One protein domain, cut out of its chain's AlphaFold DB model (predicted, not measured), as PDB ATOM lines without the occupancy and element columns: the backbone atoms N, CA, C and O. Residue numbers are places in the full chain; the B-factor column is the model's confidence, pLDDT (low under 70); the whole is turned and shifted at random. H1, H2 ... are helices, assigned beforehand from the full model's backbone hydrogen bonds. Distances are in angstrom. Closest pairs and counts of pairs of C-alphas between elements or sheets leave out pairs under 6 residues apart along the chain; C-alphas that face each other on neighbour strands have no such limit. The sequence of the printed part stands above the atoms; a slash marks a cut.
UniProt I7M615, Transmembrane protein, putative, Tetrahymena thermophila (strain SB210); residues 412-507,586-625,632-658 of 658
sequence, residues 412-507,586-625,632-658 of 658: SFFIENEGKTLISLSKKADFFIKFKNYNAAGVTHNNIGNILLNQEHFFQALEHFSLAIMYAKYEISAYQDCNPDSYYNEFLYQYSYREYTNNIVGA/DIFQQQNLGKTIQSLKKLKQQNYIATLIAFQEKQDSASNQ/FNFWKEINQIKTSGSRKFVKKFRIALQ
ATOM      1  N   SER A 412      23.619 -16.250 -26.394       51.56
ATOM      2  CA  SER A 412      24.988 -15.984 -25.933       51.56
ATOM      3  C   SER A 412      25.188 -16.385 -24.473       51.56
ATOM      4  O   SER A 412      24.970 -15.581 -23.570       51.56
ATOM      5  N   PHE A 413      25.623 -17.625 -24.238       54.34
ATOM      6  CA  PHE A 413      25.891 -18.134 -22.888       54.34
ATOM      7  C   PHE A 413      27.262 -18.823 -22.785       54.34
ATOM      8  O   PHE A 413      27.382 -19.944 -22.300       54.34
ATOM      9  N   PHE A 414      28.315 -18.163 -23.276       51.12
ATOM     10  CA  PHE A 414      29.699 -18.645 -23.168       51.12
ATOM     11  C   PHE A 414      30.475 -17.805 -22.149       51.12
ATOM     12  O   PHE A 414      31.292 -16.973 -22.530       51.12
ATOM     13  N   ILE A 415      30.178 -17.969 -20.855       53.28
ATOM     14  CA  ILE A 415      30.918 -17.272 -19.783       53.28
ATOM     15  C   ILE A 415      31.601 -18.264 -18.816       53.28
ATOM     16  O   ILE A 415      32.634 -17.935 -18.241       53.28
ATOM     17  N   GLU A 416      31.126 -19.511 -18.694       55.50
ATOM     18  CA  GLU A 416      31.717 -20.516 -17.790       55.50
ATOM     19  C   GLU A 416      32.486 -21.650 -18.496       55.50
ATOM     20  O   GLU A 416      32.284 -21.928 -19.677       55.50
ATOM     21  N   ASN A 417      33.335 -22.340 -17.711       68.25
ATOM     22  CA  ASN A 417      34.076 -23.559 -18.063       68.25
ATOM     23  C   ASN A 417      33.225 -24.511 -18.921       68.25
ATOM     24  O   ASN A 417      32.236 -25.080 -18.450       68.25
ATOM     25  N   GLU A 418      33.661 -24.705 -20.164       65.06
ATOM     26  CA  GLU A 418      32.954 -25.454 -21.203       65.06
ATOM     27  C   GLU A 418      32.512 -26.854 -20.754       65.06
ATOM     28  O   GLU A 418      31.431 -27.299 -21.130       65.06
ATOM     29  N   GLY A 419      33.278 -27.526 -19.884       65.06
ATOM     30  CA  GLY A 419      32.927 -28.845 -19.351       65.06
ATOM     31  C   GLY A 419      31.729 -28.830 -18.392       65.06
ATOM     32  O   GLY A 419      30.869 -29.710 -18.460       65.06
ATOM     33  N   LYS A 420      31.613 -27.812 -17.525       68.00
ATOM     34  CA  LYS A 420      30.433 -27.648 -16.651       68.00
ATOM     35  C   LYS A 420      29.197 -27.284 -17.469       68.00
ATOM     36  O   LYS A 420      28.119 -27.838 -17.234       68.00
ATOM     37  N   THR A 421      29.376 -26.414 -18.460       73.38
ATOM     38  CA  THR A 421      28.333 -26.031 -19.413       73.38
ATOM     39  C   THR A 421      27.834 -27.252 -20.188       73.38
ATOM     40  O   THR A 421      26.627 -27.453 -20.286       73.38
ATOM     41  N   LEU A 422      28.731 -28.138 -20.635       76.19
ATOM     42  CA  LEU A 422      28.374 -29.364 -21.350       76.19
ATOM     43  C   LEU A 422      27.524 -30.321 -20.497       76.19
ATOM     44  O   LEU A 422      26.483 -30.797 -20.951       76.19
ATOM     45  N   ILE A 423      27.916 -30.559 -19.237       74.62
ATOM     46  CA  ILE A 423      27.162 -31.418 -18.304       74.62
ATOM     47  C   ILE A 423      25.768 -30.835 -18.029       74.62
ATOM     48  O   ILE A 423      24.780 -31.573 -17.997       74.62
ATOM     49  N   SER A 424      25.678 -29.516 -17.839       77.56
ATOM     50  CA  SER A 424      24.403 -28.820 -17.629       77.56
ATOM     51  C   SER A 424      23.496 -28.934 -18.856       77.56
ATOM     52  O   SER A 424      22.345 -29.362 -18.738       77.56
ATOM     53  N   LEU A 425      24.025 -28.639 -20.049       80.88
ATOM     54  CA  LEU A 425      23.275 -28.724 -21.303       80.88
ATOM     55  C   LEU A 425      22.801 -30.156 -21.586       80.88
ATOM     56  O   LEU A 425      21.660 -30.333 -22.002       80.88
ATOM     57  N   SER A 426      23.615 -31.178 -21.301       82.38
ATOM     58  CA  SER A 426      23.220 -32.581 -21.491       82.38
ATOM     59  C   SER A 426      22.025 -32.969 -20.614       82.38
ATOM     60  O   SER A 426      21.053 -33.519 -21.125       82.38
ATOM     61  N   LYS A 427      22.043 -32.635 -19.315       79.69
ATOM     62  CA  LYS A 427      20.911 -32.917 -18.407       79.69
ATOM     63  C   LYS A 427      19.635 -32.183 -18.832       79.69
ATOM     64  O   LYS A 427      18.532 -32.709 -18.691       79.69
ATOM     65  N   LYS A 428      19.782 -30.958 -19.345       77.56
ATOM     66  CA  LYS A 428      18.655 -30.127 -19.784       77.56
ATOM     67  C   LYS A 428      18.086 -30.568 -21.136       77.56
ATOM     68  O   LYS A 428      16.878 -30.460 -21.329       77.56
ATOM     69  N   ALA A 429      18.897 -31.134 -22.032       84.50
ATOM     70  CA  ALA A 429      18.410 -31.741 -23.273       84.50
ATOM     71  C   ALA A 429      17.411 -32.875 -22.982       84.50
ATOM     72  O   ALA A 429      16.293 -32.852 -23.500       84.50
ATOM     73  N   ASP A 430      17.759 -33.792 -22.072       78.12
ATOM     74  CA  ASP A 430      16.874 -34.888 -21.643       78.12
ATOM     75  C   ASP A 430      15.571 -34.372 -21.021       78.12
ATOM     76  O   ASP A 430      14.480 -34.889 -21.291       78.12
ATOM     77  N   PHE A 431      15.666 -33.307 -20.220       81.62
ATOM     78  CA  PHE A 431      14.503 -32.623 -19.663       81.62
ATOM     79  C   PHE A 431      13.590 -32.079 -20.773       81.62
ATOM     80  O   PHE A 431      12.403 -32.407 -20.800       81.62
ATOM     81  N   PHE A 432      14.113 -31.314 -21.734       84.38
ATOM     82  CA  PHE A 432      13.297 -30.762 -22.822       84.38
ATOM     83  C   PHE A 432      12.645 -31.847 -23.686       84.38
ATOM     84  O   PHE A 432      11.488 -31.697 -24.089       84.38
ATOM     85  N   ILE A 433      13.339 -32.966 -23.909       81.81
ATOM     86  CA  ILE A 433      12.792 -34.132 -24.609       81.81
ATOM     87  C   ILE A 433      11.607 -34.724 -23.831       81.81
ATOM     88  O   ILE A 433      10.552 -34.968 -24.421       81.81
ATOM     89  N   LYS A 434      11.727 -34.888 -22.506       82.94
ATOM     90  CA  LYS A 434      10.649 -35.405 -21.641       82.94
ATOM     91  C   LYS A 434       9.376 -34.555 -21.718       82.94
ATOM     92  O   LYS A 434       8.275 -35.104 -21.722       82.94
ATOM     93  N   PHE A 435       9.522 -33.235 -21.824       79.50
ATOM     94  CA  PHE A 435       8.406 -32.289 -21.952       79.50
ATOM     95  C   PHE A 435       7.978 -32.021 -23.403       79.50
ATOM     96  O   PHE A 435       7.112 -31.181 -23.638       79.50
ATOM     97  N   LYS A 436       8.543 -32.744 -24.383       82.56
ATOM     98  CA  LYS A 436       8.266 -32.586 -25.822       82.56
ATOM     99  C   LYS A 436       8.535 -31.169 -26.357       82.56
ATOM    100  O   LYS A 436       7.964 -30.776 -27.373       82.56
ATOM    101  N   ASN A 437       9.424 -30.406 -25.716       82.25
ATOM    102  CA  ASN A 437       9.869 -29.109 -26.222       82.25
ATOM    103  C   ASN A 437      11.045 -29.305 -27.192       82.25
ATOM    104  O   ASN A 437      12.212 -29.103 -26.853       82.25
ATOM    105  N   TYR A 438      10.727 -29.743 -28.414       84.44
ATOM    106  CA  TYR A 438      11.734 -30.077 -29.423       84.44
ATOM    107  C   TYR A 438      12.547 -28.866 -29.897       84.44
ATOM    108  O   TYR A 438      13.710 -29.032 -30.253       84.44
ATOM    109  N   ASN A 439      11.990 -27.651 -29.859       82.81
ATOM    110  CA  ASN A 439      12.743 -26.445 -30.209       82.81
ATOM    111  C   ASN A 439      13.909 -26.237 -29.229       82.81
ATOM    112  O   ASN A 439      15.072 -26.230 -29.639       82.81
ATOM    113  N   ALA A 440      13.606 -26.185 -27.926       79.88
ATOM    114  CA  ALA A 440      14.618 -26.031 -26.885       79.88
ATOM    115  C   ALA A 440      15.656 -27.162 -26.942       79.88
ATOM    116  O   ALA A 440      16.850 -26.880 -26.993       79.88
ATOM    117  N   ALA A 441      15.219 -28.422 -27.070       85.06
ATOM    118  CA  ALA A 441      16.126 -29.563 -27.235       85.06
ATOM    119  C   ALA A 441      17.055 -29.402 -28.455       85.06
ATOM    120  O   ALA A 441      18.264 -29.630 -28.374       85.06
ATOM    121  N   GLY A 442      16.512 -28.953 -29.590       85.19
ATOM    122  CA  GLY A 442      17.277 -28.721 -30.809       85.19
ATOM    123  C   GLY A 442      18.273 -27.563 -30.705       85.19
ATOM    124  O   GLY A 442      19.331 -27.618 -31.329       85.19
ATOM    125  N   VAL A 443      17.961 -26.509 -29.948       81.19
ATOM    126  CA  VAL A 443      18.897 -25.410 -29.654       81.19
ATOM    127  C   VAL A 443      19.990 -25.880 -28.693       81.19
ATOM    128  O   VAL A 443      21.169 -25.658 -28.959       81.19
ATOM    129  N   THR A 444      19.626 -26.610 -27.638       83.00
ATOM    130  CA  THR A 444      20.574 -27.177 -26.671       83.00
ATOM    131  C   THR A 444      21.593 -28.085 -27.354       83.00
ATOM    132  O   THR A 444      22.791 -27.896 -27.161       83.00
ATOM    133  N   HIS A 445      21.161 -29.004 -28.222       87.62
ATOM    134  CA  HIS A 445      22.091 -29.851 -28.973       87.62
ATOM    135  C   HIS A 445      22.974 -29.071 -29.953       87.62
ATOM    136  O   HIS A 445      24.140 -29.416 -30.113       87.62
ATOM    137  N   ASN A 446      22.478 -27.990 -30.563       86.25
ATOM    138  CA  ASN A 446      23.320 -27.127 -31.395       86.25
ATOM    139  C   ASN A 446      24.426 -26.451 -30.568       86.25
ATOM    140  O   ASN A 446      25.569 -26.375 -31.011       86.25
ATOM    141  N   ASN A 447      24.104 -26.013 -29.350       83.62
ATOM    142  CA  ASN A 447      25.075 -25.395 -28.450       83.62
ATOM    143  C   ASN A 447      26.094 -26.415 -27.918       83.62
ATOM    144  O   ASN A 447      27.283 -26.112 -27.900       83.62
ATOM    145  N   ILE A 448      25.663 -27.639 -27.578       84.69
ATOM    146  CA  ILE A 448      26.575 -28.748 -27.237       84.69
ATOM    147  C   ILE A 448      27.511 -29.045 -28.419       84.69
ATOM    148  O   ILE A 448      28.720 -29.151 -28.232       84.69
ATOM    149  N   GLY A 449      26.965 -29.124 -29.637       83.81
ATOM    150  CA  GLY A 449      27.739 -29.351 -30.856       83.81
ATOM    151  C   GLY A 449      28.801 -28.276 -31.088       83.81
ATOM    152  O   GLY A 449      29.944 -28.610 -31.372       83.81
ATOM    153  N   ASN A 450      28.460 -26.998 -30.898       81.12
ATOM    154  CA  ASN A 450      29.414 -25.890 -31.024       81.12
ATOM    155  C   ASN A 450      30.556 -25.979 -29.998       81.12
ATOM    156  O   ASN A 450      31.708 -25.759 -30.359       81.12
ATOM    157  N   ILE A 451      30.255 -26.330 -28.742       82.12
ATOM    158  CA  ILE A 451      31.281 -26.501 -27.697       82.12
ATOM    159  C   ILE A 451      32.229 -27.646 -28.069       82.12
ATOM    160  O   ILE A 451      33.444 -27.472 -28.073       82.12
ATOM    161  N   LEU A 452      31.685 -28.805 -28.445       80.50
ATOM    162  CA  LEU A 452      32.486 -29.968 -28.834       80.50
ATOM    163  C   LEU A 452      33.304 -29.713 -30.102       80.50
ATOM    164  O   LEU A 452      34.424 -30.204 -30.215       80.50
ATOM    165  N   LEU A 453      32.766 -28.933 -31.042       80.12
ATOM    166  CA  LEU A 453      33.478 -28.522 -32.247       80.12
ATOM    167  C   LEU A 453      34.693 -27.657 -31.899       80.12
ATOM    168  O   LEU A 453      35.779 -27.915 -32.414       80.12
ATOM    169  N   ASN A 454      34.526 -26.680 -31.003       78.44
ATOM    170  CA  ASN A 454      35.622 -25.833 -30.526       78.44
ATOM    171  C   ASN A 454      36.701 -26.638 -29.783       78.44
ATOM    172  O   ASN A 454      37.873 -26.282 -29.833       78.44
ATOM    173  N   GLN A 455      36.315 -27.746 -29.144       80.12
ATOM    174  CA  GLN A 455      37.217 -28.691 -28.474       80.12
ATOM    175  C   GLN A 455      37.802 -29.763 -29.411       80.12
ATOM    176  O   GLN A 455      38.436 -30.707 -28.948       80.12
ATOM    177  N   GLU A 456      37.572 -29.659 -30.723       83.44
ATOM    178  CA  GLU A 456      38.010 -30.630 -31.737       83.44
ATOM    179  C   GLU A 456      37.442 -32.057 -31.566       83.44
ATOM    180  O   GLU A 456      37.921 -33.021 -32.173       83.44
ATOM    181  N   HIS A 457      36.367 -32.215 -30.792       80.69
ATOM    182  CA  HIS A 457      35.600 -33.455 -30.654       80.69
ATOM    183  C   HIS A 457      34.594 -33.603 -31.806       80.69
ATOM    184  O   HIS A 457      33.376 -33.620 -31.618       80.69
ATOM    185  N   PHE A 458      35.113 -33.693 -33.034       77.31
ATOM    186  CA  PHE A 458      34.316 -33.590 -34.263       77.31
ATOM    187  C   PHE A 458      33.193 -34.628 -34.376       77.31
ATOM    188  O   PHE A 458      32.100 -34.287 -34.821       77.31
ATOM    189  N   PHE A 459      33.427 -35.881 -33.968       75.50
ATOM    190  CA  PHE A 459      32.411 -36.937 -34.065       75.50
ATOM    191  C   PHE A 459      31.231 -36.685 -33.125       75.50
ATOM    192  O   PHE A 459      30.079 -36.764 -33.548       75.50
ATOM    193  N   GLN A 460      31.515 -36.323 -31.874       78.75
ATOM    194  CA  GLN A 460      30.487 -36.006 -30.888       78.75
ATOM    195  C   GLN A 460      29.751 -34.711 -31.262       78.75
ATOM    196  O   GLN A 460      28.527 -34.631 -31.154       78.75
ATOM    197  N   ALA A 461      30.474 -33.708 -31.773       80.50
ATOM    198  CA  ALA A 461      29.872 -32.485 -32.293       80.50
ATOM    199  C   ALA A 461      28.884 -32.784 -33.433       80.50
ATOM    200  O   ALA A 461      27.763 -32.274 -33.444       80.50
ATOM    201  N   LEU A 462      29.277 -33.658 -34.366       79.69
ATOM    202  CA  LEU A 462      28.460 -34.066 -35.505       79.69
ATOM    203  C   LEU A 462      27.187 -34.796 -35.062       79.69
ATOM    204  O   LEU A 462      26.106 -34.491 -35.571       79.69
ATOM    205  N   GLU A 463      27.285 -35.694 -34.079       83.62
ATOM    206  CA  GLU A 463      26.125 -36.364 -33.487       83.62
ATOM    207  C   GLU A 463      25.123 -35.340 -32.934       83.62
ATOM    208  O   GLU A 463      23.941 -35.360 -33.290       83.62
ATOM    209  N   HIS A 464      25.590 -34.366 -32.157       88.25
ATOM    210  CA  HIS A 464      24.715 -33.344 -31.593       88.25
ATOM    211  C   HIS A 464      24.146 -32.375 -32.639       88.25
ATOM    212  O   HIS A 464      22.964 -32.032 -32.569       88.25
ATOM    213  N   PHE A 465      24.901 -31.995 -33.673       88.56
ATOM    214  CA  PHE A 465      24.330 -31.243 -34.796       88.56
ATOM    215  C   PHE A 465      23.272 -32.051 -35.556       88.56
ATOM    216  O   PHE A 465      22.254 -31.492 -35.973       88.56
ATOM    217  N   SER A 466      23.453 -33.367 -35.690       86.06
ATOM    218  CA  SER A 466      22.456 -34.240 -36.315       86.06
ATOM    219  C   SER A 466      21.153 -34.282 -35.504       86.06
ATOM    220  O   SER A 466      20.066 -34.136 -36.076       86.06
ATOM    221  N   LEU A 467      21.252 -34.356 -34.171       89.06
ATOM    222  CA  LEU A 467      20.113 -34.276 -33.254       89.06
ATOM    223  C   LEU A 467      19.436 -32.900 -33.321       89.06
ATOM    224  O   LEU A 467      18.213 -32.809 -33.410       89.06
ATOM    225  N   ALA A 468      20.208 -31.815 -33.384       88.69
ATOM    226  CA  ALA A 468      19.672 -30.465 -33.547       88.69
ATOM    227  C   ALA A 468      18.860 -30.303 -34.847       88.69
ATOM    228  O   ALA A 468      17.810 -29.650 -34.851       88.69
ATOM    229  N   ILE A 469      19.323 -30.912 -35.946       86.38
ATOM    230  CA  ILE A 469      18.607 -30.953 -37.228       86.38
ATOM    231  C   ILE A 469      17.354 -31.830 -37.119       86.38
ATOM    232  O   ILE A 469      16.296 -31.429 -37.609       86.38
ATOM    233  N   MET A 470      17.452 -33.001 -36.485       88.19
ATOM    234  CA  MET A 470      16.326 -33.908 -36.240       88.19
ATOM    235  C   MET A 470      15.190 -33.190 -35.501       88.19
ATOM    236  O   MET A 470      14.052 -33.184 -35.970       88.19
ATOM    237  N   TYR A 471      15.494 -32.509 -34.397       89.50
ATOM    238  CA  TYR A 471      14.491 -31.772 -33.630       89.50
ATOM    239  C   TYR A 471      13.908 -30.575 -34.386       89.50
ATOM    240  O   TYR A 471      12.699 -30.355 -34.329       89.50
ATOM    241  N   ALA A 472      14.712 -29.874 -35.192       85.75
ATOM    242  CA  ALA A 472      14.194 -28.832 -36.079       85.75
ATOM    243  C   ALA A 472      13.200 -29.395 -37.116       85.75
ATOM    244  O   ALA A 472      12.201 -28.757 -37.433       85.75
ATOM    245  N   LYS A 473      13.428 -30.609 -37.639       87.00
ATOM    246  CA  LYS A 473      12.470 -31.269 -38.543       87.00
ATOM    247  C   LYS A 473      11.163 -31.637 -37.833       87.00
ATOM    248  O   LYS A 473      10.100 -31.519 -38.446       87.00
ATOM    249  N   TYR A 474      11.220 -32.067 -36.570       85.38
ATOM    250  CA  TYR A 474      10.017 -32.314 -35.764       85.38
ATOM    251  C   TYR A 474       9.210 -31.034 -35.541       85.38
ATOM    252  O   TYR A 474       8.002 -31.042 -35.753       85.38
ATOM    253  N   GLU A 475       9.873 -29.931 -35.197       82.31
ATOM    254  CA  GLU A 475       9.229 -28.627 -35.013       82.31
ATOM    255  C   GLU A 475       8.551 -28.133 -36.297       82.31
ATOM    256  O   GLU A 475       7.385 -27.744 -36.273       82.31
ATOM    257  N   ILE A 476       9.239 -28.232 -37.440       83.75
ATOM    258  CA  ILE A 476       8.658 -27.880 -38.743       83.75
ATOM    259  C   ILE A 476       7.442 -28.763 -39.054       83.75
ATOM    260  O   ILE A 476       6.440 -28.264 -39.556       83.75
ATOM    261  N   SER A 477       7.502 -30.060 -38.733       85.19
ATOM    262  CA  SER A 477       6.373 -30.979 -38.945       85.19
ATOM    263  C   SER A 477       5.170 -30.592 -38.076       85.19
ATOM    264  O   SER A 477       4.064 -30.474 -38.591       85.19
ATOM    265  N   ALA A 478       5.393 -30.297 -36.791       82.75
ATOM    266  CA  ALA A 478       4.344 -29.846 -35.878       82.75
ATOM    267  C   ALA A 478       3.735 -28.499 -36.309       82.75
ATOM    268  O   ALA A 478       2.520 -28.322 -36.257       82.75
ATOM    269  N   TYR A 479       4.552 -27.561 -36.797       83.19
ATOM    270  CA  TYR A 479       4.062 -26.296 -37.350       83.19
ATOM    271  C   TYR A 479       3.139 -26.519 -38.556       83.19
ATOM    272  O   TYR A 479       2.085 -25.887 -38.635       83.19
ATOM    273  N   GLN A 480       3.504 -27.430 -39.465       81.81
ATOM    274  CA  GLN A 480       2.683 -27.786 -40.627       81.81
ATOM    275  C   GLN A 480       1.370 -28.470 -40.236       81.81
ATOM    276  O   GLN A 480       0.344 -28.202 -40.858       81.81
ATOM    277  N   ASP A 481       1.396 -29.335 -39.218       83.06
ATOM    278  CA  ASP A 481       0.201 -29.996 -38.682       83.06
ATOM    279  C   ASP A 481      -0.785 -28.965 -38.109       83.06
ATOM    280  O   ASP A 481      -1.986 -29.047 -38.363       83.06
ATOM    281  N   CYS A 482      -0.273 -27.970 -37.381       83.31
ATOM    282  CA  CYS A 482      -1.082 -26.922 -36.761       83.31
ATOM    283  C   CYS A 482      -1.534 -25.822 -37.737       83.31
ATOM    284  O   CYS A 482      -2.489 -25.112 -37.438       83.31
ATOM    285  N   ASN A 483      -0.857 -25.648 -38.879       82.25
ATOM    286  CA  ASN A 483      -1.115 -24.554 -39.823       82.25
ATOM    287  C   ASN A 483      -1.210 -25.061 -41.272       82.25
ATOM    288  O   ASN A 483      -0.411 -24.624 -42.102       82.25
ATOM    289  N   PRO A 484      -2.149 -25.964 -41.616       82.12
ATOM    290  CA  PRO A 484      -2.201 -26.635 -42.923       82.12
ATOM    291  C   PRO A 484      -2.344 -25.678 -44.121       82.12
ATOM    292  O   PRO A 484      -1.818 -25.975 -45.194       82.12
ATOM    293  N   ASP A 485      -2.949 -24.507 -43.918       84.19
ATOM    294  CA  ASP A 485      -3.196 -23.509 -44.969       84.19
ATOM    295  C   ASP A 485      -2.081 -22.452 -45.099       84.19
ATOM    296  O   ASP A 485      -2.201 -21.495 -45.865       84.19
ATOM    297  N   SER A 486      -0.985 -22.583 -44.341       83.81
ATOM    298  CA  SER A 486       0.131 -21.636 -44.417       83.81
ATOM    299  C   SER A 486       0.793 -21.684 -45.794       83.81
ATOM    300  O   SER A 486       1.216 -22.744 -46.255       83.81
ATOM    301  N   TYR A 487       0.984 -20.519 -46.420       80.50
ATOM    302  CA  TYR A 487       1.722 -20.375 -47.685       80.50
ATOM    303  C   TYR A 487       3.140 -20.975 -47.616       80.50
ATOM    304  O   TYR A 487       3.692 -21.435 -48.613       80.50
ATOM    305  N   TYR A 488       3.734 -21.020 -46.420       74.62
ATOM    306  CA  TYR A 488       5.059 -21.596 -46.206       74.62
ATOM    307  C   TYR A 488       5.064 -23.119 -46.152       74.62
ATOM    308  O   TYR A 488       6.145 -23.703 -46.177       74.62
ATOM    309  N   ASN A 489       3.908 -23.782 -46.090       79.69
ATOM    310  CA  ASN A 489       3.871 -25.235 -45.988       79.69
ATOM    311  C   ASN A 489       4.532 -25.910 -47.176       79.69
ATOM    312  O   ASN A 489       5.287 -26.848 -46.956       79.69
ATOM    313  N   GLU A 490       4.326 -25.399 -48.389       78.12
ATOM    314  CA  GLU A 490       4.956 -25.930 -49.599       78.12
ATOM    315  C   GLU A 490       6.491 -25.830 -49.526       78.12
ATOM    316  O   GLU A 490       7.200 -26.800 -49.796       78.12
ATOM    317  N   PHE A 491       7.014 -24.701 -49.040       78.12
ATOM    318  CA  PHE A 491       8.454 -24.495 -48.846       78.12
ATOM    319  C   PHE A 491       9.032 -25.324 -47.694       78.12
ATOM    320  O   PHE A 491      10.144 -25.840 -47.787       78.12
ATOM    321  N   LEU A 492       8.295 -25.444 -46.591       78.56
ATOM    322  CA  LEU A 492       8.704 -26.179 -45.396       78.56
ATOM    323  C   LEU A 492       8.542 -27.697 -45.556       78.56
ATOM    324  O   LEU A 492       9.113 -28.459 -44.778       78.56
ATOM    325  N   TYR A 493       7.802 -28.152 -46.569       77.69
ATOM    326  CA  TYR A 493       7.512 -29.565 -46.810       77.69
ATOM    327  C   TYR A 493       8.776 -30.390 -47.051       77.69
ATOM    328  O   TYR A 493       8.953 -31.434 -46.431       77.69
ATOM    329  N   GLN A 494       9.714 -29.854 -47.836       76.25
ATOM    330  CA  GLN A 494      11.028 -30.466 -48.110       76.25
ATOM    331  C   GLN A 494      11.928 -30.560 -46.865       76.25
ATOM    332  O   GLN A 494      13.032 -31.107 -46.862       76.25
ATOM    333  N   TYR A 495      11.493 -29.924 -45.784       77.38
ATOM    334  CA  TYR A 495      12.255 -29.734 -44.572       77.38
ATOM    335  C   TYR A 495      11.640 -30.441 -43.366       77.38
ATOM    336  O   TYR A 495      12.258 -30.375 -42.302       77.38
ATOM    337  N   SER A 496      10.506 -31.128 -43.538       81.19
ATOM    338  CA  SER A 496       9.780 -31.869 -42.505       81.19
ATOM    339  C   SER A 496       9.933 -33.388 -42.670       81.19
ATOM    340  O   SER A 496      10.527 -33.873 -43.634       81.19
ATOM    341  N   TYR A 497       9.428 -34.173 -41.714       78.38
ATOM    342  CA  TYR A 497       9.448 -35.642 -41.810       78.38
ATOM    343  C   TYR A 497       8.386 -36.211 -42.766       78.38
ATOM    344  O   TYR A 497       8.441 -37.397 -43.098       78.38
ATOM    345  N   ARG A 498       7.449 -35.380 -43.244       68.69
ATOM    346  CA  ARG A 498       6.336 -35.807 -44.111       68.69
ATOM    347  C   ARG A 498       6.778 -36.209 -45.524       68.69
ATOM    348  O   ARG A 498       6.121 -37.041 -46.143       68.69
ATOM    349  N   GLU A 499       7.884 -35.669 -46.033       63.34
ATOM    350  CA  GLU A 499       8.429 -36.071 -47.339       63.34
ATOM    351  C   GLU A 499       8.924 -37.531 -47.314       63.34
ATOM    352  O   GLU A 499       8.654 -38.312 -48.226       63.34
ATOM    353  N   TYR A 500       9.597 -37.933 -46.230       57.28
ATOM    354  CA  TYR A 500      10.156 -39.280 -46.084       57.28
ATOM    355  C   TYR A 500       9.059 -40.349 -45.992       57.28
ATOM    356  O   TYR A 500       9.147 -41.388 -46.647       57.28
ATOM    357  N   THR A 501       7.990 -40.085 -45.234       56.84
ATOM    358  CA  THR A 501       6.860 -41.017 -45.109       56.84
ATOM    359  C   THR A 501       6.088 -41.156 -46.421       56.84
ATOM    360  O   THR A 501       5.787 -42.278 -46.829       56.84
ATOM    361  N   ASN A 502       5.842 -40.059 -47.143       57.31
ATOM    362  CA  ASN A 502       5.132 -40.107 -48.423       57.31
ATOM    363  C   ASN A 502       5.959 -40.761 -49.543       57.31
ATOM    364  O   ASN A 502       5.400 -41.512 -50.344       57.31
ATOM    365  N   ASN A 503       7.284 -40.577 -49.560       56.59
ATOM    366  CA  ASN A 503       8.170 -41.257 -50.511       56.59
ATOM    367  C   ASN A 503       8.280 -42.770 -50.240       56.59
ATOM    368  O   ASN A 503       8.332 -43.556 -51.186       56.59
ATOM    369  N   ILE A 504       8.232 -43.211 -48.977       58.25
ATOM    370  CA  ILE A 504       8.195 -44.644 -48.630       58.25
ATOM    371  C   ILE A 504       6.858 -45.277 -49.019       58.25
ATOM    372  O   ILE A 504       6.841 -46.361 -49.606       58.25
ATOM    373  N   VAL A 505       5.739 -44.599 -48.752       53.62
ATOM    374  CA  VAL A 505       4.400 -45.078 -49.134       53.62
ATOM    375  C   VAL A 505       4.238 -45.096 -50.664       53.62
ATOM    376  O   VAL A 505       3.648 -46.029 -51.214       53.62
ATOM    377  N   GLY A 506       4.827 -44.129 -51.374       51.94
ATOM    378  CA  GLY A 506       4.903 -44.107 -52.839       51.94
ATOM    379  C   GLY A 506       5.753 -45.245 -53.419       51.94
ATOM    380  O   GLY A 506       5.307 -45.948 -54.329       51.94
ATOM    381  N   ALA A 507       6.934 -45.500 -52.845       53.78
ATOM    382  CA  ALA A 507       7.823 -46.585 -53.267       53.78
ATOM    383  C   ALA A 507       7.249 -47.983 -52.957       53.78
ATOM    384  O   ALA A 507       7.417 -48.913 -53.750       53.78
ATOM    385  N   ASP A 586      -1.626 -10.501 -37.491       55.72
ATOM    386  CA  ASP A 586      -1.408 -11.951 -37.428       55.72
ATOM    387  C   ASP A 586      -0.618 -12.455 -38.648       55.72
ATOM    388  O   ASP A 586       0.332 -13.227 -38.502       55.72
ATOM    389  N   ILE A 587      -0.927 -11.955 -39.853       60.00
ATOM    390  CA  ILE A 587      -0.166 -12.264 -41.074       60.00
ATOM    391  C   ILE A 587       1.284 -11.770 -40.954       60.00
ATOM    392  O   ILE A 587       2.209 -12.479 -41.352       60.00
ATOM    393  N   PHE A 588       1.517 -10.577 -40.397       54.47
ATOM    394  CA  PHE A 588       2.865 -10.017 -40.250       54.47
ATOM    395  C   PHE A 588       3.698 -10.775 -39.201       54.47
ATOM    396  O   PHE A 588       4.882 -11.046 -39.420       54.47
ATOM    397  N   GLN A 589       3.084 -11.186 -38.087       55.06
ATOM    398  CA  GLN A 589       3.739 -12.021 -37.075       55.06
ATOM    399  C   GLN A 589       4.064 -13.422 -37.617       55.06
ATOM    400  O   GLN A 589       5.183 -13.908 -37.431       55.06
ATOM    401  N   GLN A 590       3.150 -14.031 -38.379       55.41
ATOM    402  CA  GLN A 590       3.397 -15.308 -39.057       55.41
ATOM    403  C   GLN A 590       4.506 -15.206 -40.121       55.41
ATOM    404  O   GLN A 590       5.319 -16.125 -40.255       55.41
ATOM    405  N   GLN A 591       4.599 -14.083 -40.844       55.28
ATOM    406  CA  GLN A 591       5.671 -13.831 -41.818       55.28
ATOM    407  C   GLN A 591       7.059 -13.744 -41.175       55.28
ATOM    408  O   GLN A 591       8.028 -14.245 -41.752       55.28
ATOM    409  N   ASN A 592       7.172 -13.125 -39.999       57.84
ATOM    410  CA  ASN A 592       8.445 -13.047 -39.287       57.84
ATOM    411  C   ASN A 592       8.856 -14.414 -38.727       57.84
ATOM    412  O   ASN A 592      10.014 -14.800 -38.870       57.84
ATOM    413  N   LEU A 593       7.908 -15.191 -38.193       57.66
ATOM    414  CA  LEU A 593       8.180 -16.519 -37.642       57.66
ATOM    415  C   LEU A 593       8.714 -17.502 -38.702       57.66
ATOM    416  O   LEU A 593       9.718 -18.172 -38.469       57.66
ATOM    417  N   GLY A 594       8.103 -17.543 -39.893       56.94
ATOM    418  CA  GLY A 594       8.544 -18.423 -40.985       56.94
ATOM    419  C   GLY A 594       9.968 -18.124 -41.475       56.94
ATOM    420  O   GLY A 594      10.756 -19.045 -41.708       56.94
ATOM    421  N   LYS A 595      10.339 -16.838 -41.562       62.66
ATOM    422  CA  LYS A 595      11.702 -16.410 -41.924       62.66
ATOM    423  C   LYS A 595      12.731 -16.804 -40.863       62.66
ATOM    424  O   LYS A 595      13.818 -17.251 -41.225       62.66
ATOM    425  N   THR A 596      12.381 -16.687 -39.581       59.44
ATOM    426  CA  THR A 596      13.252 -17.064 -38.454       59.44
ATOM    427  C   THR A 596      13.480 -18.576 -38.387       59.44
ATOM    428  O   THR A 596      14.609 -19.029 -38.216       59.44
ATOM    429  N   ILE A 597      12.440 -19.387 -38.611       58.31
ATOM    430  CA  ILE A 597      12.574 -20.855 -38.662       58.31
ATOM    431  C   ILE A 597      13.501 -21.274 -39.818       58.31
ATOM    432  O   ILE A 597      14.362 -22.147 -39.664       58.31
ATOM    433  N   GLN A 598      13.379 -20.617 -40.976       59.81
ATOM    434  CA  GLN A 598      14.225 -20.887 -42.138       59.81
ATOM    435  C   GLN A 598      15.691 -20.471 -41.914       59.81
ATOM    436  O   GLN A 598      16.601 -21.211 -42.306       59.81
ATOM    437  N   SER A 599      15.942 -19.315 -41.287       66.69
ATOM    438  CA  SER A 599      17.303 -18.848 -40.992       66.69
ATOM    439  C   SER A 599      18.000 -19.736 -39.959       66.69
ATOM    440  O   SER A 599      19.144 -20.131 -40.187       66.69
ATOM    441  N   LEU A 600      17.297 -20.143 -38.896       57.94
ATOM    442  CA  LEU A 600      17.823 -21.038 -37.860       57.94
ATOM    443  C   LEU A 600      18.195 -22.410 -38.423       57.94
ATOM    444  O   LEU A 600      19.270 -22.936 -38.132       57.94
ATOM    445  N   LYS A 601      17.354 -22.990 -39.287       64.38
ATOM    446  CA  LYS A 601      17.686 -24.256 -39.951       64.38
ATOM    447  C   LYS A 601      18.909 -24.125 -40.860       64.38
ATOM    448  O   LYS A 601      19.770 -25.005 -40.852       64.38
ATOM    449  N   LYS A 602      18.990 -23.042 -41.639       71.25
ATOM    450  CA  LYS A 602      20.130 -22.778 -42.527       71.25
ATOM    451  C   LYS A 602      21.432 -22.655 -41.734       71.25
ATOM    452  O   LYS A 602      22.437 -23.211 -42.165       71.25
ATOM    453  N   LEU A 603      21.393 -22.002 -40.575       67.75
ATOM    454  CA  LEU A 603      22.536 -21.875 -39.674       67.75
ATOM    455  C   LEU A 603      22.967 -23.239 -39.104       67.75
ATOM    456  O   LEU A 603      24.132 -23.608 -39.212       67.75
ATOM    457  N   LYS A 604      22.018 -24.058 -38.624       66.69
ATOM    458  CA  LYS A 604      22.293 -25.432 -38.150       66.69
ATOM    459  C   LYS A 604      22.909 -26.319 -39.244       66.69
ATOM    460  O   LYS A 604      23.845 -27.072 -38.988       66.69
ATOM    461  N   GLN A 605      22.430 -26.206 -40.486       73.50
ATOM    462  CA  GLN A 605      23.016 -26.908 -41.636       73.50
ATOM    463  C   GLN A 605      24.418 -26.399 -41.989       73.50
ATOM    464  O   GLN A 605      25.277 -27.191 -42.366       73.50
ATOM    465  N   GLN A 606      24.662 -25.093 -41.877       75.50
ATOM    466  CA  GLN A 606      25.986 -24.512 -42.103       75.50
ATOM    467  C   GLN A 606      27.005 -25.018 -41.081       75.50
ATOM    468  O   GLN A 606      28.104 -25.378 -41.490       75.50
ATOM    469  N   ASN A 607      26.623 -25.142 -39.806       68.62
ATOM    470  CA  ASN A 607      27.486 -25.693 -38.755       68.62
ATOM    471  C   ASN A 607      27.829 -27.172 -39.005       68.62
ATOM    472  O   ASN A 607      28.991 -27.566 -38.900       68.62
ATOM    473  N   TYR A 608      26.850 -27.978 -39.436       73.56
ATOM    474  CA  TYR A 608      27.084 -29.372 -39.840       73.56
ATOM    475  C   TYR A 608      28.086 -29.473 -41.005       73.56
ATOM    476  O   TYR A 608      29.053 -30.229 -40.942       73.56
ATOM    477  N   ILE A 609      27.900 -28.664 -42.055       76.56
ATOM    478  CA  ILE A 609      28.793 -28.644 -43.224       76.56
ATOM    479  C   ILE A 609      30.196 -28.150 -42.846       76.56
ATOM    480  O   ILE A 609      31.181 -28.717 -43.308       76.56
ATOM    481  N   ALA A 610      30.293 -27.109 -42.017       72.06
ATOM    482  CA  ALA A 610      31.563 -26.579 -41.527       72.06
ATOM    483  C   ALA A 610      32.350 -27.641 -40.745       72.06
ATOM    484  O   ALA A 610      33.545 -27.804 -40.974       72.06
ATOM    485  N   THR A 611      31.664 -28.422 -39.906       70.88
ATOM    486  CA  THR A 611      32.261 -29.524 -39.134       70.88
ATOM    487  C   THR A 611      32.802 -30.630 -40.040       70.88
ATOM    488  O   THR A 611      33.933 -31.072 -39.858       70.88
ATOM    489  N   LEU A 612      32.033 -31.042 -41.058       74.06
ATOM    490  CA  LEU A 612      32.486 -32.029 -42.047       74.06
ATOM    491  C   LEU A 612      33.726 -31.553 -42.817       74.06
ATOM    492  O   LEU A 612      34.626 -32.347 -43.076       74.06
ATOM    493  N   ILE A 613      33.777 -30.266 -43.179       78.81
ATOM    494  CA  ILE A 613      34.930 -29.676 -43.874       78.81
ATOM    495  C   ILE A 613      36.151 -29.648 -42.954       78.81
ATOM    496  O   ILE A 613      37.202 -30.131 -43.357       78.81
ATOM    497  N   ALA A 614      36.007 -29.147 -41.726       73.00
ATOM    498  CA  ALA A 614      37.105 -29.080 -40.763       73.00
ATOM    499  C   ALA A 614      37.681 -30.474 -40.454       73.00
ATOM    500  O   ALA A 614      38.898 -30.654 -40.428       73.00
ATOM    501  N   PHE A 615      36.815 -31.483 -40.296       77.44
ATOM    502  CA  PHE A 615      37.235 -32.871 -40.111       77.44
ATOM    503  C   PHE A 615      38.019 -33.401 -41.320       77.44
ATOM    504  O   PHE A 615      39.111 -33.945 -41.156       77.44
ATOM    505  N   GLN A 616      37.479 -33.218 -42.530       79.88
ATOM    506  CA  GLN A 616      38.117 -33.694 -43.756       79.88
ATOM    507  C   GLN A 616      39.458 -32.993 -44.002       79.88
ATOM    508  O   GLN A 616      40.410 -33.649 -44.395       79.88
ATOM    509  N   GLU A 617      39.574 -31.694 -43.721       79.00
ATOM    510  CA  GLU A 617      40.831 -30.958 -43.887       79.00
ATOM    511  C   GLU A 617      41.885 -31.350 -42.849       79.00
ATOM    512  O   GLU A 617      43.056 -31.491 -43.204       79.00
ATOM    513  N   LYS A 618      41.494 -31.622 -41.595       78.75
ATOM    514  CA  LYS A 618      42.408 -32.175 -40.581       78.75
ATOM    515  C   LYS A 618      42.904 -33.565 -40.983       78.75
ATOM    516  O   LYS A 618      44.086 -33.869 -40.835       78.75
ATOM    517  N   GLN A 619      42.018 -34.398 -41.524       77.06
ATOM    518  CA  GLN A 619      42.357 -35.730 -42.014       77.06
ATOM    519  C   GLN A 619      43.253 -35.684 -43.257       77.06
ATOM    520  O   GLN A 619      44.251 -36.399 -43.299       77.06
ATOM    521  N   ASP A 620      42.947 -34.817 -44.225       77.19
ATOM    522  CA  ASP A 620      43.751 -34.603 -45.432       77.19
ATOM    523  C   ASP A 620      45.156 -34.088 -45.038       77.19
ATOM    524  O   ASP A 620      46.168 -34.603 -45.520       77.19
ATOM    525  N   SER A 621      45.237 -33.170 -44.065       73.50
ATOM    526  CA  SER A 621      46.502 -32.656 -43.509       73.50
ATOM    527  C   SER A 621      47.326 -33.731 -42.789       73.50
ATOM    528  O   SER A 621      48.545 -33.769 -42.944       73.50
ATOM    529  N   ALA A 622      46.679 -34.634 -42.044       66.81
ATOM    530  CA  ALA A 622      47.340 -35.755 -41.370       66.81
ATOM    531  C   ALA A 622      47.769 -36.867 -42.348       66.81
ATOM    532  O   ALA A 622      48.824 -37.474 -42.181       66.81
ATOM    533  N   SER A 623      46.983 -37.115 -43.400       59.56
ATOM    534  CA  SER A 623      47.276 -38.137 -44.413       59.56
ATOM    535  C   SER A 623      48.467 -37.783 -45.311       59.56
ATOM    536  O   SER A 623      49.177 -38.681 -45.749       59.56
ATOM    537  N   ASN A 624      48.772 -36.490 -45.485       58.03
ATOM    538  CA  ASN A 624      50.009 -36.037 -46.135       58.03
ATOM    539  C   ASN A 624      51.285 -36.372 -45.331       58.03
ATOM    540  O   ASN A 624      52.382 -36.229 -45.862       58.03
ATOM    541  N   GLN A 625      51.166 -36.814 -44.071       55.28
ATOM    542  CA  GLN A 625      52.299 -37.205 -43.223       55.28
ATOM    543  C   GLN A 625      52.410 -38.724 -42.998       55.28
ATOM    544  O   GLN A 625      53.433 -39.184 -42.495       55.28
ATOM    545  N   PHE A 632      37.928 -42.252 -43.749       66.50
ATOM    546  CA  PHE A 632      36.585 -41.937 -44.245       66.50
ATOM    547  C   PHE A 632      36.630 -40.705 -45.162       66.50
ATOM    548  O   PHE A 632      37.126 -39.666 -44.756       66.50
ATOM    549  N   ASN A 633      36.118 -40.812 -46.390       77.25
ATOM    550  CA  ASN A 633      36.079 -39.697 -47.340       77.25
ATOM    551  C   ASN A 633      34.683 -39.060 -47.349       77.25
ATOM    552  O   ASN A 633      33.759 -39.552 -48.007       77.25
ATOM    553  N   PHE A 634      34.552 -37.937 -46.650       78.56
ATOM    554  CA  PHE A 634      33.317 -37.169 -46.553       78.56
ATOM    555  C   PHE A 634      33.122 -36.186 -47.713       78.56
ATOM    556  O   PHE A 634      32.044 -35.601 -47.828       78.56
ATOM    557  N   TRP A 635      34.073 -36.040 -48.650       77.38
ATOM    558  CA  TRP A 635      33.896 -35.161 -49.818       77.38
ATOM    559  C   TRP A 635      32.666 -35.530 -50.644       77.38
ATOM    560  O   TRP A 635      32.006 -34.648 -51.194       77.38
ATOM    561  N   LYS A 636      32.319 -36.820 -50.711       75.38
ATOM    562  CA  LYS A 636      31.107 -37.282 -51.398       75.38
ATOM    563  C   LYS A 636      29.836 -36.762 -50.719       75.38
ATOM    564  O   LYS A 636      28.953 -36.266 -51.412       75.38
ATOM    565  N   GLU A 637      29.770 -36.814 -49.391       72.06
ATOM    566  CA  GLU A 637      28.638 -36.322 -48.596       72.06
ATOM    567  C   GLU A 637      28.562 -34.786 -48.619       72.06
ATOM    568  O   GLU A 637      27.516 -34.217 -48.936       72.06
ATOM    569  N   ILE A 638      29.701 -34.104 -48.446       74.56
ATOM    570  CA  ILE A 638      29.826 -32.645 -48.595       74.56
ATOM    571  C   ILE A 638      29.334 -32.208 -49.982       74.56
ATOM    572  O   ILE A 638      28.633 -31.204 -50.106       74.56
ATOM    573  N   ASN A 639      29.668 -32.957 -51.040       69.88
ATOM    574  CA  ASN A 639      29.229 -32.664 -52.405       69.88
ATOM    575  C   ASN A 639      27.738 -32.932 -52.639       69.88
ATOM    576  O   ASN A 639      27.121 -32.200 -53.409       69.88
ATOM    577  N   GLN A 640      27.143 -33.921 -51.972       69.62
ATOM    578  CA  GLN A 640      25.702 -34.186 -52.051       69.62
ATOM    579  C   GLN A 640      24.871 -33.097 -51.357       69.62
ATOM    580  O   GLN A 640      23.792 -32.751 -51.834       69.62
ATOM    581  N   ILE A 641      25.398 -32.478 -50.296       65.94
ATOM    582  CA  ILE A 641      24.737 -31.383 -49.563       65.94
ATOM    583  C   ILE A 641      24.850 -30.027 -50.318       65.94
ATOM    584  O   ILE A 641      24.189 -29.040 -49.975       65.94
ATOM    585  N   LYS A 642      25.635 -29.948 -51.410       58.41
ATOM    586  CA  LYS A 642      25.790 -28.754 -52.274       58.41
ATOM    587  C   LYS A 642      24.595 -28.509 -53.215       58.41
ATOM    588  O   LYS A 642      24.767 -28.465 -54.435       58.41
ATOM    589  N   THR A 643      23.403 -28.243 -52.692       53.72
ATOM    590  CA  THR A 643      22.356 -27.548 -53.469       53.72
ATOM    591  C   THR A 643      22.504 -26.020 -53.344       53.72
ATOM    592  O   THR A 643      23.206 -25.508 -52.470       53.72
ATOM    593  N   SER A 644      21.950 -25.281 -54.311       45.34
ATOM    594  CA  SER A 644      22.389 -23.984 -54.884       45.34
ATOM    595  C   SER A 644      22.765 -22.802 -53.958       45.34
ATOM    596  O   SER A 644      23.363 -21.841 -54.444       45.34
ATOM    597  N   GLY A 645      22.520 -22.853 -52.644       52.84
ATOM    598  CA  GLY A 645      22.861 -21.788 -51.684       52.84
ATOM    599  C   GLY A 645      24.184 -21.953 -50.913       52.84
ATOM    600  O   GLY A 645      24.722 -20.962 -50.416       52.84
ATOM    601  N   SER A 646      24.743 -23.165 -50.807       53.69
ATOM    602  CA  SER A 646      25.890 -23.459 -49.918       53.69
ATOM    603  C   SER A 646      27.272 -23.290 -50.569       53.69
ATOM    604  O   SER A 646      28.271 -23.164 -49.863       53.69
ATOM    605  N   ARG A 647      27.360 -23.189 -51.906       58.22
ATOM    606  CA  ARG A 647      28.645 -23.081 -52.636       58.22
ATOM    607  C   ARG A 647      29.486 -21.865 -52.229       58.22
ATOM    608  O   ARG A 647      30.701 -21.988 -52.098       58.22
ATOM    609  N   LYS A 648      28.855 -20.702 -52.005       62.22
ATOM    610  CA  LYS A 648      29.550 -19.481 -51.545       62.22
ATOM    611  C   LYS A 648      30.068 -19.615 -50.108       62.22
ATOM    612  O   LYS A 648      31.146 -19.106 -49.830       62.22
ATOM    613  N   PHE A 649      29.328 -20.290 -49.225       61.53
ATOM    614  CA  PHE A 649      29.732 -20.516 -47.833       61.53
ATOM    615  C   PHE A 649      30.907 -21.493 -47.749       61.53
ATOM    616  O   PHE A 649      31.933 -21.134 -47.194       61.53
ATOM    617  N   VAL A 650      30.814 -22.655 -48.405       60.16
ATOM    618  CA  VAL A 650      31.890 -23.666 -48.435       60.16
ATOM    619  C   VAL A 650      33.187 -23.088 -49.004       60.16
ATOM    620  O   VAL A 650      34.255 -23.312 -48.446       60.16
ATOM    621  N   LYS A 651      33.107 -22.297 -50.085       66.19
ATOM    622  CA  LYS A 651      34.285 -21.631 -50.659       66.19
ATOM    623  C   LYS A 651      34.890 -20.602 -49.695       66.19
ATOM    624  O   LYS A 651      36.101 -20.577 -49.552       66.19
ATOM    625  N   LYS A 652      34.067 -19.773 -49.037       65.62
ATOM    626  CA  LYS A 652      34.542 -18.782 -48.053       65.62
ATOM    627  C   LYS A 652      35.136 -19.430 -46.801       65.62
ATOM    628  O   LYS A 652      36.142 -18.947 -46.315       65.62
ATOM    629  N   PHE A 653      34.523 -20.502 -46.309       59.81
ATOM    630  CA  PHE A 653      34.974 -21.214 -45.118       59.81
ATOM    631  C   PHE A 653      36.306 -21.928 -45.366       59.81
ATOM    632  O   PHE A 653      37.224 -21.787 -44.575       59.81
ATOM    633  N   ARG A 654      36.461 -22.575 -46.530       59.38
ATOM    634  CA  ARG A 654      37.734 -23.170 -46.960       59.38
ATOM    635  C   ARG A 654      38.862 -22.143 -47.106       59.38
ATOM    636  O   ARG A 654      39.984 -22.425 -46.729       59.38
ATOM    637  N   ILE A 655      38.552 -20.949 -47.619       64.69
ATOM    638  CA  ILE A 655      39.511 -19.828 -47.689       64.69
ATOM    639  C   ILE A 655      39.874 -19.296 -46.291       64.69
ATOM    640  O   ILE A 655      40.930 -18.710 -46.144       64.69
ATOM    641  N   ALA A 656      39.002 -19.450 -45.291       54.78
ATOM    642  CA  ALA A 656      39.268 -19.008 -43.921       54.78
ATOM    643  C   ALA A 656      40.020 -20.052 -43.071       54.78
ATOM    644  O   ALA A 656      40.545 -19.695 -42.023       54.78
ATOM    645  N   LEU A 657      40.012 -21.325 -43.486       50.19
ATOM    646  CA  LEU A 657      40.752 -22.424 -42.849       50.19
ATOM    647  C   LEU A 657      42.172 -22.602 -43.412       50.19
ATOM    648  O   LEU A 657      43.030 -23.131 -42.710       50.19
ATOM    649  N   GLN A 658      42.394 -22.185 -44.663       47.75
ATOM    650  CA  GLN A 658      43.719 -22.009 -45.273       47.75
ATOM    651  C   GLN A 658      44.364 -20.717 -44.784       47.75
ATOM    652  O   GLN A 658      45.598 -20.736 -44.588       47.75
TER     653      GLN A 658
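AT A GLANCE: This is residues 412 to 507, 586 to 625 and 632 to 658 of the 658 residues of the protein "Transmembrane protein, putative" of Tetrahymena thermophila (strain SB210) (UniProt I7M615). Four long helices run to and fro, nearly aligned, H1 packing on H2, H2 on H3 and H3 on the long H6, whose two ends reach past its stretch of contact with H3. The short helices H7 and H8 pack on H6, away from H1, while H4 and H5 follow the far end of H3 and residues 499 to 507 of H5 stick out. The printed part has 163 residues with eight named helices, H1 to H8 in order along the chain, and no named strand: all helix. It is compact, with a radius of gyration of the C-alphas of 17.6 A, and only just elongated, spanning 57 by 38 by 34 A.

HOW THE PARTS SIT: Start at the hub, H6, residues 586 to 623, which touches four helices. Its residues 601 to 615 alone touch H3, residues 458 to 482, at a shallow tilt of 20 degrees, opposite ways; the closest C-alphas, of Phe 465 and Tyr 608, are 6.0 A apart. H2, residues 438 to 454, forms a helical hairpin with H3, with C-alphas of Gly 442 and Ala 468 closest at 4.0 A. H2 only just touches H6, with 3 pairs of C-alphas within 8 A, the closest those of Asn 446 and Lys 604 at 7.0 A. H2, H3 and H6 form an up and down bundle, each running against the one before. H1, residues 418 to 434, makes a hairpin with H2, closest at C-alphas 429 and 441, 5.1 A apart; H1 and H6 are apart. On H6, look at Ile 609, whose C-alpha is 6.8 A from that of Ile 638 in H7, residues 635 to 640, the closest pair. H8, residues 647 to 657, touches H6 at a steep tilt of 48 degrees, with C-alphas 610 and 653 closest at 7.3 A. H4, residues 489 to 493, only just touches H3, with 3 pairs of C-alphas within 8 A, the closest those of Gln 480 and Asn 489 at 6.1 A. H5, residues 498 to 507, is close to H3 but not clearly touching, about perpendicular at 88 degrees, with C-alphas 477 and 498 closest at 7.1 A. In H1 to H8 every O i to N i+4 pair is within hydrogen-bond range.

IN THESE COORDINATES: Find C-alpha 586 at (-1.408, -11.951, -37.428); from there H6 runs 55.7 A to C-alpha 623 at (47.276, -38.137, -44.413). H3 covers 36.1 A, H1 24.4 A and H2 24.3 A; H8 spans 15.6 A, H5 14.2 A, H7 8.5 A and H4 5.7 A. H1 begins at C-alpha 418, (32.954, -25.454, -21.203).

THE WHOLE: The C-alphas farthest apart are those of Asp 586 and Gln 625, at 59.6 A. Residues 508 to 585 and 626 to 631 are not printed; the gaps are 39.2 A from C-alpha 507 to 586 and 16.4 A from C-alpha 625 to 632. Of the links printed whole, none is long. The mean pLDDT of the printed part is 72.3, and 63 residues are under 70, among them 498 to 507, 586 to 601 and 639 to 658.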